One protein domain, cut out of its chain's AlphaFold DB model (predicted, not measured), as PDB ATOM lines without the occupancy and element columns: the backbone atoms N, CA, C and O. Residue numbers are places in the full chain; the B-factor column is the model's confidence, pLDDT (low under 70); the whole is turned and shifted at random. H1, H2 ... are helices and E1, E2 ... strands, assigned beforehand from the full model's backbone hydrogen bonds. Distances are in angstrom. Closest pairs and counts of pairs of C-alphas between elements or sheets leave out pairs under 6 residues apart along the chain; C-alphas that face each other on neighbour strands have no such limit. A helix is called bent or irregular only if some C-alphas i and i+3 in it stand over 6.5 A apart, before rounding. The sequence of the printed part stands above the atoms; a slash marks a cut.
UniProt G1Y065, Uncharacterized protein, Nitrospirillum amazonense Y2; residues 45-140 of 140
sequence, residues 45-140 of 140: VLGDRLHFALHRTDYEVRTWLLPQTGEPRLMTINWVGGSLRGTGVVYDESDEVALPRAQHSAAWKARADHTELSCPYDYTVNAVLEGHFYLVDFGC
ATOM      1  N   VAL A  45      61.785  88.498 -85.816       84.25
ATOM      2  CA  VAL A  45      63.046  87.729 -85.786       84.25
ATOM      3  C   VAL A  45      63.665  87.722 -84.387       84.25
ATOM      4  O   VAL A  45      64.194  86.704 -83.941       84.25
ATOM      5  N   LEU A  46      63.609  88.852 -83.676       88.69
ATOM      6  CA  LEU A  46      64.089  88.930 -82.299       88.69
ATOM      7  C   LEU A  46      63.242  88.066 -81.357       88.69
ATOM      8  O   LEU A  46      63.806  87.364 -80.522       88.69
ATOM      9  N   GLY A  47      61.917  88.106 -81.500       89.50
ATOM     10  CA  GLY A  47      60.985  87.271 -80.748       89.50
ATOM     11  C   GLY A  47      61.237  85.786 -80.980       89.50
ATOM     12  O   GLY A  47      61.347  85.041 -80.013       89.50
ATOM     13  N   ASP A  48      61.435  85.384 -82.232       89.75
ATOM     14  CA  ASP A  48      61.728  84.007 -82.632       89.75
ATOM     15  C   ASP A  48      63.051  83.512 -82.028       89.75
ATOM     16  O   ASP A  48      63.119  82.447 -81.413       89.75
ATOM     17  N   ARG A  49      64.112  84.323 -82.113       89.56
ATOM     18  CA  ARG A  49      65.403  83.995 -81.487       89.56
ATOM     19  C   ARG A  49      65.314  83.925 -79.970       89.56
ATOM     20  O   ARG A  49      65.935  83.054 -79.367       89.56
ATOM     21  N   LEU A  50      64.562  84.833 -79.351       92.25
ATOM     22  CA  LEU A  50      64.360  84.828 -77.906       92.25
ATOM     23  C   LEU A  50      63.555  83.599 -77.475       92.25
ATOM     24  O   LEU A  50      63.916  82.963 -76.491       92.25
ATOM     25  N   HIS A  51      62.510  83.238 -78.222       91.50
ATOM     26  CA  HIS A  51      61.724  82.033 -77.978       91.50
ATOM     27  C   HIS A  51      62.612  80.788 -78.039       91.50
ATOM     28  O   HIS A  51      62.601  79.986 -77.106       91.50
ATOM     29  N   PHE A  52      63.459  80.679 -79.070       92.25
ATOM     30  CA  PHE A  52      64.441  79.604 -79.154       92.25
ATOM     31  C   PHE A  52      65.402  79.596 -77.967       92.25
ATOM     32  O   PHE A  52      65.584  78.558 -77.340       92.25
ATOM     33  N   ALA A  53      65.988  80.743 -77.622       93.00
ATOM     34  CA  ALA A  53      66.939  80.837 -76.517       93.00
ATOM     35  C   ALA A  53      66.318  80.429 -75.170       93.00
ATOM     36  O   ALA A  53      66.982  79.785 -74.362       93.00
ATOM     37  N   LEU A  54      65.048  80.774 -74.936       94.69
ATOM     38  CA  LEU A  54      64.321  80.420 -73.715       94.69
ATOM     39  C   LEU A  54      63.959  78.930 -73.647       94.69
ATOM     40  O   LEU A  54      63.986  78.359 -72.561       94.69
ATOM     41  N   HIS A  55      63.649  78.303 -74.784       93.12
ATOM     42  CA  HIS A  55      63.225  76.897 -74.868       93.12
ATOM     43  C   HIS A  55      64.319  75.938 -75.351       93.12
ATOM     44  O   HIS A  55      64.055  74.760 -75.584       93.12
ATOM     45  N   ARG A  56      65.558  76.417 -75.477       91.62
ATOM     46  CA  ARG A  56      66.682  75.649 -76.020       91.62
ATOM     47  C   ARG A  56      66.847  74.297 -75.334       91.62
ATOM     48  O   ARG A  56      66.905  73.278 -76.012       91.62
ATOM     49  N   THR A  57      66.876  74.284 -74.003       92.50
ATOM     50  CA  THR A  57      67.055  73.053 -73.223       92.50
ATOM     51  C   THR A  57      65.941  72.043 -73.497       92.50
ATOM     52  O   THR A  57      66.210  70.851 -73.633       92.50
ATOM     53  N   ASP A  58      64.697  72.505 -73.642       93.00
ATOM     54  CA  ASP A  58      63.563  71.631 -73.954       93.00
ATOM     55  C   ASP A  58      63.711  71.015 -75.350       93.00
ATOM     56  O   ASP A  58      63.403  69.838 -75.549       93.00
ATOM     57  N   TYR A  59      64.191  71.792 -76.325       92.56
ATOM     58  CA  TYR A  59      64.446  71.294 -77.676       92.56
ATOM     59  C   TYR A  59      65.581  70.283 -77.699       92.56
ATOM     60  O   TYR A  59      65.423  69.224 -78.296       92.56
ATOM     61  N   GLU A  60      66.682  70.553 -77.000       92.12
ATOM     62  CA  GLU A  60      67.789  69.609 -76.868       92.12
ATOM     63  C   GLU A  60      67.299  68.286 -76.265       92.12
ATOM     64  O   GLU A  60      67.502  67.232 -76.865       92.12
ATOM     65  N   VAL A  61      66.552  68.313 -75.156       93.50
ATOM     66  CA  VAL A  61      65.969  67.095 -74.561       93.50
ATOM     67  C   VAL A  61      65.086  66.343 -75.560       93.50
ATOM     68  O   VAL A  61      65.195  65.124 -75.669       93.50
ATOM     69  N   ARG A  62      64.251  67.042 -76.337       91.94
ATOM     70  CA  ARG A  62      63.429  66.405 -77.379       91.94
ATOM     71  C   ARG A  62      64.279  65.745 -78.464       91.94
ATOM     72  O   ARG A  62      63.936  64.646 -78.885       91.94
ATOM     73  N   THR A  63      65.400  66.351 -78.866       90.38
ATOM     74  CA  THR A  63      66.315  65.734 -79.845       90.38
ATOM     75  C   THR A  63      66.972  64.463 -79.315       90.38
ATOM     76  O   THR A  63      67.153  63.515 -80.074       90.38
ATOM     77  N   TRP A  64      67.263  64.398 -78.012       88.75
ATOM     78  CA  TRP A  64      67.815  63.198 -77.373       88.75
ATOM     79  C   TRP A  64      66.821  62.038 -77.303       88.75
ATOM     80  O   TRP A  64      67.237  60.884 -77.246       88.75
ATOM     81  N   LEU A  65      65.519  62.333 -77.310       91.06
ATOM     82  CA  LEU A  65      64.458  61.324 -77.283       91.06
ATOM     83  C   LEU A  65      64.155  60.727 -78.663       91.06
ATOM     84  O   LEU A  65      63.395  59.763 -78.754       91.06
ATOM     85  N   LEU A  66      64.718  61.289 -79.736       89.31
ATOM     86  CA  LEU A  66      64.531  60.756 -81.080       89.31
ATOM     87  C   LEU A  66      65.225  59.386 -81.221       89.31
ATOM     88  O   LEU A  66      66.304  59.177 -80.656       89.31
ATOM     89  N   PRO A  67      64.644  58.453 -81.997       86.25
ATOM     90  CA  PRO A  67      65.213  57.125 -82.196       86.25
ATOM     91  C   PRO A  67      66.654  57.160 -82.723       86.25
ATOM     92  O   PRO A  67      66.954  57.835 -83.705       86.25
ATOM     93  N   GLN A  68      67.542  56.372 -82.110       85.31
ATOM     94  CA  GLN A  68      68.910  56.170 -82.596       85.31
ATOM     95  C   GLN A  68      68.945  55.026 -83.612       85.31
ATOM     96  O   GLN A  68      69.353  53.908 -83.307       85.31
ATOM     97  N   THR A  69      68.478  55.297 -84.829       85.62
ATOM     98  CA  THR A  69      68.404  54.307 -85.920       85.62
ATOM     99  C   THR A  69      69.699  54.189 -86.729       85.62
ATOM    100  O   THR A  69      69.765  53.392 -87.659       85.62
ATOM    101  N   GLY A  70      70.730  54.972 -86.391       86.12
ATOM    102  CA  GLY A  70      71.961  55.097 -87.178       86.12
ATOM    103  C   GLY A  70      71.847  56.074 -88.355       86.12
ATOM    104  O   GLY A  70      72.849  56.343 -89.013       86.12
ATOM    105  N   GLU A  71      70.659  56.635 -88.596       89.62
ATOM    106  CA  GLU A  71      70.448  57.737 -89.536       89.62
ATOM    107  C   GLU A  71      70.519  59.107 -88.835       89.62
ATOM    108  O   GLU A  71      70.234  59.185 -87.635       89.62
ATOM    109  N   PRO A  72      70.842  60.196 -89.566       93.44
ATOM    110  CA  PRO A  72      70.761  61.555 -89.038       93.44
ATOM    111  C   PRO A  72      69.348  61.889 -88.553       93.44
ATOM    112  O   PRO A  72      68.364  61.684 -89.271       93.44
ATOM    113  N   ARG A  73      69.243  62.431 -87.342       93.88
ATOM    114  CA  ARG A  73      67.969  62.826 -86.741       93.88
ATOM    115  C   ARG A  73      67.406  64.082 -87.403       93.88
ATOM    116  O   ARG A  73      68.128  65.043 -87.662       93.88
ATOM    117  N   LEU A  74      66.090  64.082 -87.593       93.94
ATOM    118  CA  LEU A  74      65.316  65.209 -88.103       93.94
ATOM    119  C   LEU A  74      64.093  65.424 -87.206       93.94
ATOM    120  O   LEU A  74      63.407  64.466 -86.850       93.94
ATOM    121  N   MET A  75      63.819  66.670 -86.831       93.94
ATOM    122  CA  MET A  75      62.640  67.040 -86.050       93.94
ATOM    123  C   MET A  75      62.152  68.427 -86.448       93.94
ATOM    124  O   MET A  75      62.936  69.372 -86.504       93.94
ATOM    125  N   THR A  76      60.844  68.563 -86.649       92.38
ATOM    126  CA  THR A  76      60.175  69.847 -86.864       92.38
ATOM    127  C   THR A  76      59.378  70.232 -85.619       92.38
ATOM    128  O   THR A  76      58.715  69.408 -84.990       92.38
ATOM    129  N   ILE A  77      59.473  71.497 -85.216       90.44
ATOM    130  CA  ILE A  77      58.698  72.079 -84.122       90.44
ATOM    131  C   ILE A  77      58.039  73.340 -84.656       90.44
ATOM    132  O   ILE A  77      58.673  74.389 -84.749       90.44
ATOM    133  N   ASN A  78      56.756  73.247 -84.980       87.62
ATOM    134  CA  ASN A  78      55.968  74.394 -85.397       87.62
ATOM    135  C   ASN A  78      55.509  75.212 -84.176       87.62
ATOM    136  O   ASN A  78      54.889  74.675 -83.257       87.62
ATOM    137  N   TRP A  79      55.820  76.508 -84.155       85.94
ATOM    138  CA  TRP A  79      55.398  77.427 -83.092       85.94
ATOM    139  C   TRP A  79      54.059  78.093 -83.395       85.94
ATOM    140  O   TRP A  79      53.294  78.392 -82.479       85.94
ATOM    141  N   VAL A  80      53.774  78.334 -84.676       72.75
ATOM    142  CA  VAL A  80      52.562  79.015 -85.135       72.75
ATOM    143  C   VAL A  80      51.850  78.114 -86.138       72.75
ATOM    144  O   VAL A  80      52.145  78.117 -87.329       72.75
ATOM    145  N   GLY A  81      50.881  77.345 -85.642       58.00
ATOM    146  CA  GLY A  81      50.003  76.506 -86.457       58.00
ATOM    147  C   GLY A  81      48.939  77.334 -87.176       58.00
ATOM    148  O   GLY A  81      47.806  77.428 -86.711       58.00
ATOM    149  N   GLY A  82      49.303  77.959 -88.294       53.78
ATOM    150  CA  GLY A  82      48.361  78.510 -89.266       53.78
ATOM    151  C   GLY A  82      48.242  77.580 -90.471       53.78
ATOM    152  O   GLY A  82      49.242  77.045 -90.928       53.78
ATOM    153  N   SER A  83      47.035  77.410 -91.012       57.59
ATOM    154  CA  SER A  83      46.749  76.492 -92.130       57.59
ATOM    155  C   SER A  83      47.352  76.891 -93.488       57.59
ATOM    156  O   SER A  83      47.083  76.188 -94.453       57.59
ATOM    157  N   LEU A  84      48.028  78.049 -93.569       64.06
ATOM    158  CA  LEU A  84      48.610  78.609 -94.809       64.06
ATOM    159  C   LEU A  84      50.073  79.081 -94.672       64.06
ATOM    160  O   LEU A  84      50.767  79.265 -95.674       64.06
ATOM    161  N   ARG A  85      50.530  79.349 -93.442       73.94
ATOM    162  CA  ARG A  85      51.910  79.718 -93.107       73.94
ATOM    163  C   ARG A  85      52.184  79.397 -91.645       73.94
ATOM    164  O   ARG A  85      51.395  79.777 -90.778       73.94
ATOM    165  N   GLY A  86      53.331  78.783 -91.387       81.44
ATOM    166  CA  GLY A  86      53.846  78.552 -90.042       81.44
ATOM    167  C   GLY A  86      55.269  79.060 -89.884       81.44
ATOM    168  O   GLY A  86      55.984  79.253 -90.863       81.44
ATOM    169  N   THR A  87      55.686  79.259 -88.640       88.62
ATOM    170  CA  THR A  87      57.088  79.492 -88.283       88.62
ATOM    171  C   THR A  87      57.447  78.516 -87.189       88.62
ATOM    172  O   THR A  87      56.645  78.263 -86.287       88.62
ATOM    173  N   GLY A  88      58.651  77.975 -87.252       91.38
ATOM    174  CA  GLY A  88      59.129  77.075 -86.228       91.38
ATOM    175  C   GLY A  88      60.611  76.801 -86.329       91.38
ATOM    176  O   GLY A  88      61.352  77.458 -87.063       91.38
ATOM    177  N   VAL A  89      61.030  75.806 -85.563       93.88
ATOM    178  CA  VAL A  89      62.412  75.353 -85.515       93.88
ATOM    179  C   VAL A  89      62.513  73.949 -86.068       93.88
ATOM    180  O   VAL A  89      61.696  73.081 -85.770       93.88
ATOM    181  N   VAL A  90      63.543  73.740 -86.871       95.00
ATOM    182  CA  VAL A  90      63.903  72.446 -87.428       95.00
ATOM    183  C   VAL A  90      65.250  72.060 -86.856       95.00
ATOM    184  O   VAL A  90      66.189  72.848 -86.894       95.00
ATOM    185  N   TYR A  91      65.330  70.858 -86.309       95.75
ATOM    186  CA  TYR A  91      66.588  70.216 -85.978       95.75
ATOM    187  C   TYR A  91      66.924  69.217 -87.078       95.75
ATOM    188  O   TYR A  91      66.121  68.319 -87.323       95.75
ATOM    189  N   ASP A  92      68.077  69.368 -87.719       95.50
ATOM    190  CA  ASP A  92      68.538  68.485 -88.791       95.50
ATOM    191  C   ASP A  92      70.029  68.182 -88.643       95.50
ATOM    192  O   ASP A  92      70.872  68.996 -89.008       95.50
ATOM    193  N   GLU A  93      70.362  66.990 -88.148       95.19
ATOM    194  CA  GLU A  93      71.760  66.571 -87.958       95.19
ATOM    195  C   GLU A  93      72.567  66.461 -89.249       95.19
ATOM    196  O   GLU A  93      73.794  66.457 -89.204       95.19
ATOM    197  N   SER A  94      71.898  66.318 -90.393       94.88
ATOM    198  CA  SER A  94      72.568  66.246 -91.692       94.88
ATOM    199  C   SER A  94      72.797  67.614 -92.330       94.88
ATOM    200  O   SER A  94      73.458  67.688 -93.363       94.88
ATOM    201  N   ASP A  95      72.249  68.679 -91.733       95.50
ATOM    202  CA  ASP A  95      72.271  70.059 -92.236       95.50
ATOM    203  C   ASP A  95      71.706  70.226 -93.662       95.50
ATOM    204  O   ASP A  95      71.822  71.289 -94.282       95.50
ATOM    205  N   GLU A  96      71.039  69.199 -94.194       95.81
ATOM    206  CA  GLU A  96      70.490  69.211 -95.543       95.81
ATOM    207  C   GLU A  96      69.340  70.217 -95.675       95.81
ATOM    208  O   GLU A  96      69.143  70.775 -96.752       95.81
ATOM    209  N   VAL A  97      68.639  70.555 -94.588       94.56
ATOM    210  CA  VAL A  97      67.573  71.569 -94.570       94.56
ATOM    211  C   VAL A  97      68.035  72.928 -95.108       94.56
ATOM    212  O   VAL A  97      67.233  73.635 -95.725       94.56
ATOM    213  N   ALA A  98      69.313  73.276 -94.922       93.81
ATOM    214  CA  ALA A  98      69.921  74.513 -95.410       93.81
ATOM    215  C   ALA A  98      70.441  74.412 -96.857       93.81
ATOM    216  O   ALA A  98      70.778  75.433 -97.463       93.81
ATOM    217  N   LEU A  99      70.510  73.204 -97.424       93.19
ATOM    218  CA  LEU A  99      70.933  72.984 -98.802       93.19
ATOM    219  C   LEU A  99      69.806  73.295 -99.798       93.19
ATOM    220  O   LEU A  99      68.618  73.170 -99.480       93.19
ATOM    221  N   PRO A 100      70.151  73.636-101.054       90.44
ATOM    222  CA  PRO A 100      69.175  73.695-102.132       90.44
ATOM    223  C   PRO A 100      68.452  72.352-102.311       90.44
ATOM    224  O   PRO A 100      69.084  71.298-102.289       90.44
ATOM    225  N   ARG A 101      67.147  72.382-102.615       86.25
ATOM    226  CA  ARG A 101      66.289  71.182-102.749       86.25
ATOM    227  C   ARG A 101      66.813  70.105-103.699       86.25
ATOM    228  O   ARG A 101      66.578  68.913-103.499       86.25
ATOM    229  N   ALA A 102      67.524  70.519-104.746       88.50
ATOM    230  CA  ALA A 102      68.135  69.610-105.713       88.50
ATOM    231  C   ALA A 102      69.242  68.731-105.099       88.50
ATOM    232  O   ALA A 102      69.565  67.690-105.661       88.50
ATOM    233  N   GLN A 103      69.804  69.143-103.961       93.62
ATOM    234  CA  GLN A 103      70.896  68.465-103.262       93.62
ATOM    235  C   GLN A 103      70.409  67.605-102.091       93.62
ATOM    236  O   GLN A 103      71.211  66.895-101.497       93.62
ATOM    237  N   HIS A 104      69.106  67.629-101.785       94.06
ATOM    238  CA  HIS A 104      68.524  66.793-100.736       94.06
ATOM    239  C   HIS A 104      68.566  65.319-101.129       94.06
ATOM    240  O   HIS A 104      68.014  64.916-102.165       94.06
ATOM    241  N   SER A 105      69.185  64.516-100.274       94.44
ATOM    242  CA  SER A 105      69.281  63.074-100.393       94.44
ATOM    243  C   SER A 105      67.895  62.429-100.315       94.44
ATOM    244  O   SER A 105      66.952  62.952 -99.716       94.44
ATOM    245  N   ALA A 106      67.745  61.257-100.937       94.38
ATOM    246  CA  ALA A 106      66.492  60.504-100.863       94.38
ATOM    247  C   ALA A 106      66.153  60.108 -99.414       94.38
ATOM    248  O   ALA A 106      64.986  60.128 -99.031       94.38
ATOM    249  N   ALA A 107      67.177  59.811 -98.607       92.75
ATOM    250  CA  ALA A 107      67.021  59.484 -97.194       92.75
ATOM    251  C   ALA A 107      66.507  60.686 -96.389       92.75
ATOM    252  O   ALA A 107      65.578  60.543 -95.599       92.75
ATOM    253  N   TRP A 108      67.046  61.886 -96.630       94.62
ATOM    254  CA  TRP A 108      66.541  63.096 -95.985       94.62
ATOM    255  C   TRP A 108      65.091  63.385 -96.365       94.62
ATOM    256  O   TRP A 108      64.267  63.628 -95.490       94.62
ATOM    257  N   LYS A 109      64.747  63.269 -97.655       93.31
ATOM    258  CA  LYS A 109      63.365  63.454 -98.127       93.31
ATOM    259  C   LYS A 109      62.394  62.475 -97.473       93.31
ATOM    260  O   LYS A 109      61.301  62.888 -97.118       93.31
ATOM    261  N   ALA A 110      62.796  61.218 -97.283       93.00
ATOM    262  CA  ALA A 110      61.977  60.218 -96.602       93.00
ATOM    263  C   ALA A 110      61.758  60.548 -95.115       93.00
ATOM    264  O   ALA A 110      60.671  60.319 -94.598       93.00
ATOM    265  N   ARG A 111      62.759  61.120 -94.430       91.69
ATOM    266  CA  ARG A 111      62.610  61.588 -93.040       91.69
ATOM    267  C   ARG A 111      61.786  62.870 -92.930       91.69
ATOM    268  O   ARG A 111      61.079  63.052 -91.947       91.69
ATOM    269  N   ALA A 112      61.911  63.762 -93.909       92.12
ATOM    270  CA  ALA A 112      61.150  65.006 -93.985       92.12
ATOM    271  C   ALA A 112      59.700  64.779 -94.442       92.12
ATOM    272  O   ALA A 112      58.867  65.682 -94.304       92.12
ATOM    273  N   ASP A 113      59.397  63.598 -94.983       88.75
ATOM    274  CA  ASP A 113      58.054  63.218 -95.395       88.75
ATOM    275  C   ASP A 113      57.088  63.265 -94.204       88.75
ATOM    276  O   ASP A 113      57.464  63.022 -93.058       88.75
ATOM    277  N   HIS A 114      55.839  63.638 -94.470       84.88
ATOM    278  CA  HIS A 114      54.805  63.861 -93.448       84.88
ATOM    279  C   HIS A 114      55.108  64.947 -92.394       84.88
ATOM    280  O   HIS A 114      54.376  65.057 -91.410       84.88
ATOM    281  N   THR A 115      56.129  65.782 -92.600       88.31
ATOM    282  CA  THR A 115      56.377  66.988 -91.790       88.31
ATOM    283  C   THR A 115      56.051  68.256 -92.576       88.31
ATOM    284  O   THR A 115      55.858  68.218 -93.796       88.31
ATOM    285  N   GLU A 116      56.066  69.412 -91.912       86.62
ATOM    286  CA  GLU A 116      55.881  70.715 -92.558       86.62
ATOM    287  C   GLU A 116      56.939  71.021 -93.641       86.62
ATOM    288  O   GLU A 116      56.726  71.882 -94.493       86.62
ATOM    289  N   LEU A 117      58.065  70.293 -93.662       88.69
ATOM    290  CA  LEU A 117      59.116  70.427 -94.680       88.69
ATOM    291  C   LEU A 117      58.718  69.872 -96.056       88.69
ATOM    292  O   LEU A 117      59.353  70.214 -97.063       88.69
ATOM    293  N   SER A 118      57.697  69.012 -96.083       88.31
ATOM    294  CA  SER A 118      57.145  68.375 -97.285       88.31
ATOM    295  C   SER A 118      55.971  69.149 -97.900       88.31
ATOM    296  O   SER A 118      55.427  68.737 -98.925       88.31
ATOM    297  N   CYS A 119      55.574  70.277 -97.299       84.69
ATOM    298  CA  CYS A 119      54.422  71.050 -97.743       84.69
ATOM    299  C   CYS A 119      54.585  71.645 -99.158       84.69
ATOM    300  O   CYS A 119      55.696  71.968 -99.589       84.69
ATOM    301  N   PRO A 120      53.469  71.817 -99.899       80.12
ATOM    302  CA  PRO A 120      53.496  72.148-101.322       80.12
ATOM    303  C   PRO A 120      53.957  73.577-101.628       80.12
ATOM    304  O   PRO A 120      54.433  73.818-102.735       80.12
ATOM    305  N   TYR A 121      53.834  74.521-100.685       80.69
ATOM    306  CA  TYR A 121      54.261  75.913-100.880       80.69
ATOM    307  C   TYR A 121      55.693  76.181-100.398       80.69
ATOM    308  O   TYR A 121      56.072  77.339-100.216       80.69
ATOM    309  N   ASP A 122      56.485  75.112-100.270       84.19
ATOM    310  CA  ASP A 122      57.891  75.115 -99.867       84.19
ATOM    311  C   ASP A 122      58.118  75.676 -98.449       84.19
ATOM    312  O   ASP A 122      57.193  76.078 -97.740       84.19
ATOM    313  N   TYR A 123      59.366  75.673 -98.000       90.12
ATOM    314  CA  TYR A 123      59.779  76.353 -96.781       90.12
ATOM    315  C   TYR A 123      60.933  77.308 -97.064       90.12
ATOM    316  O   TYR A 123      61.616  77.226 -98.083       90.12
ATOM    317  N   THR A 124      61.180  78.233 -96.144       90.75
ATOM    318  CA  THR A 124      62.324  79.145 -96.212       90.75
ATOM    319  C   THR A 124      63.093  79.113 -94.904       90.75
ATOM    320  O   THR A 124      62.524  79.321 -93.833       90.75
ATOM    321  N   VAL A 125      64.403  78.877 -94.986       91.31
ATOM    322  CA  VAL A 125      65.302  78.988 -93.833       91.31
ATOM    323  C   VAL A 125      65.597  80.465 -93.590       91.31
ATOM    324  O   VAL A 125      66.238  81.124 -94.406       91.31
ATOM    325  N   ASN A 126      65.120  80.990 -92.466       88.56
ATOM    326  CA  ASN A 126      65.280  82.395 -92.088       88.56
ATOM    327  C   ASN A 126      66.620  82.667 -91.408       88.56
ATOM    328  O   ASN A 126      67.224  83.724 -91.598       88.56
ATOM    329  N   ALA A 127      67.067  81.740 -90.562       89.00
ATOM    330  CA  ALA A 127      68.320  81.868 -89.839       89.00
ATOM    331  C   ALA A 127      68.837  80.499 -89.400       89.00
ATOM    332  O   ALA A 127      68.068  79.653 -88.942       89.00
ATOM    333  N   VAL A 128      70.156  80.335 -89.455       91.69
ATOM    334  CA  VAL A 128      70.847  79.313 -88.667       91.69
ATOM    335  C   VAL A 128      70.888  79.820 -87.230       91.69
ATOM    336  O   VAL A 128      71.252  80.976 -86.996       91.69
ATOM    337  N   LEU A 129      70.440  78.995 -86.288       87.94
ATOM    338  CA  LEU A 129      70.453  79.342 -84.874       87.94
ATOM    339  C   LEU A 129      71.787  78.893 -84.276       87.94
ATOM    340  O   LEU A 129      72.777  79.612 -84.376       87.94
ATOM    341  N   GLU A 130      71.834  77.704 -83.691       88.00
ATOM    342  CA  GLU A 130      73.045  77.136 -83.109       88.00
ATOM    343  C   GLU A 130      73.005  75.611 -83.224       88.00
ATOM    344  O   GLU A 130      71.937  75.005 -83.124       88.00
ATOM    345  N   GLY A 131      74.166  74.988 -83.438       89.25
ATOM    346  CA  GLY A 131      74.245  73.560 -83.739       89.25
ATOM    347  C   GLY A 131      73.471  73.225 -85.014       89.25
ATOM    348  O   GLY A 131      73.585  73.931 -86.010       89.25
ATOM    349  N   HIS A 132      72.646  72.186 -84.941       94.50
ATOM    350  CA  HIS A 132      71.810  71.699 -86.042       94.50
ATOM    351  C   HIS A 132      70.391  72.294 -86.033       94.50
ATOM    352  O   HIS A 132      69.471  71.710 -86.603       94.50
ATOM    353  N   PHE A 133      70.179  73.421 -85.339       95.56
ATOM    354  CA  PHE A 133      68.881  74.093 -85.263       95.56
ATOM    355  C   PHE A 133      68.756  75.239 -86.273       95.56
ATOM    356  O   PHE A 133      69.585  76.151 -86.336       95.56
ATOM    357  N   TYR A 134      67.637  75.240 -86.987       94.94
ATOM    358  CA  TYR A 134      67.306  76.183 -88.046       94.94
ATOM    359  C   TYR A 134      65.945  76.815 -87.782       94.94
ATOM    360  O   TYR A 134      64.984  76.120 -87.461       94.94
ATOM    361  N   LEU A 135      65.851  78.135 -87.939       93.06
ATOM    362  CA  LEU A 135      64.575  78.845 -87.935       93.06
ATOM    363  C   LEU A 135      63.979  78.787 -89.341       93.06
ATOM    364  O   LEU A 135      64.607  79.258 -90.295       93.06
ATOM    365  N   VAL A 136      62.773  78.242 -89.463       92.25
ATOM    366  CA  VAL A 136      62.140  77.954 -90.752       92.25
ATOM    367  C   VAL A 136      60.722  78.516 -90.792       92.25
ATOM    368  O   VAL A 136      59.946  78.346 -89.851       92.25
ATOM    369  N   ASP A 137      60.393  79.185 -91.896       90.12
ATOM    370  CA  ASP A 137      59.017  79.504 -92.266       90.12
ATOM    371  C   ASP A 137      58.480  78.415 -93.193       90.12
ATOM    372  O   ASP A 137      59.069  78.137 -94.237       90.12
ATOM    373  N   PHE A 138      57.356  77.817 -92.820       88.62
ATOM    374  CA  PHE A 138      56.682  76.759 -93.562       88.62
ATOM    375  C   PHE A 138      55.544  77.333 -94.410       88.62
ATOM    376  O   PHE A 138      54.746  78.139 -93.922       88.62
ATOM    377  N   GLY A 139      55.449  76.891 -95.662       83.31
ATOM    378  CA  GLY A 139      54.324  77.114 -96.564       83.31
ATOM    379  C   GLY A 139      53.487  75.844 -96.718       83.31
ATOM    380  O   GLY A 139      53.631  75.108 -97.695       83.31
ATOM    381  N   CYS A 140      52.612  75.602 -95.747       73.50
ATOM    382  CA  CYS A 140      51.465  74.702 -95.843       73.50
ATOM    383  C   CYS A 140      50.256  75.633 -95.822       73.50
ATOM    384  O   CYS A 140      49.493  75.681 -96.805       73.50
TER     385      CYS A 140
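What this domain is: This is residues 45 to 140 of the 140 residues of an uncharacterized protein of Nitrospirillum amazonense Y2 (UniProt G1Y065). A strongly twisted sheet of four antiparallel strands has one face covered by a sharply bent helix, H1, whose arms make an L, while the short helix H2 grazes the sheet beside edge strand E1. The printed part has 96 residues, with two named helices and four named strands in the order H1, E1, E2, H2, E3, E4; the sheet's order is E1, E2, E4, E3, and the class is mixed. The whole is compact, with a radius of gyration of the C-alphas of 12.7 A, and rounded, spanning 34 by 30 by 20 A.

How they stand to each other: H1, residues 45 to 64, was assigned as one helix by its hydrogen bonds but is bent: C-alphas 54 and 57 are 7.9 A apart, and arms H1a, residues 45 to 54, and H1b, residues 57 to 64, stand about perpendicular at 73 degrees. Both are on the same face of the sheet of E1, residues 74 to 78, E2, 86 to 92, E3, 123 to 128, and E4, 133 to 138. The closest C-alphas of H1b and E1 are those of Thr 63 and Met 75, 7.3 A apart. Hairpin E1 and E2 has N 75 and O 91 at 2.9 A, within hydrogen-bond range; antiparallel E2 and E4 have N 90 and O 134 at 2.8 A; hairpin E3 and E4 has N 126 and O 135 at 2.8 A. H2, residues 106 to 112, only grazes the sheet. E2, H2 and E3 form a split strand-helix-strand unit, its same-way strands separated by E4, with a right-handed crossover. In H1a, H1b and H2 every O i to N i+4 pair is within hydrogen-bond range.

Where its parts are: H1a begins at C-alpha 45, (63.046, 87.729, -85.786), and measures 14.2 A; E2 measures 17.9 A. E4, 15.0 A, ends at C-alpha 138, (56.682, 76.759, -93.562).

The domain as a whole: The farthest C-alphas, Leu 46 and Thr 69, are 35.1 A apart. The printed part has no cut; the link E2 to H2 is long. Residues 81 to 84 have pLDDT under 70.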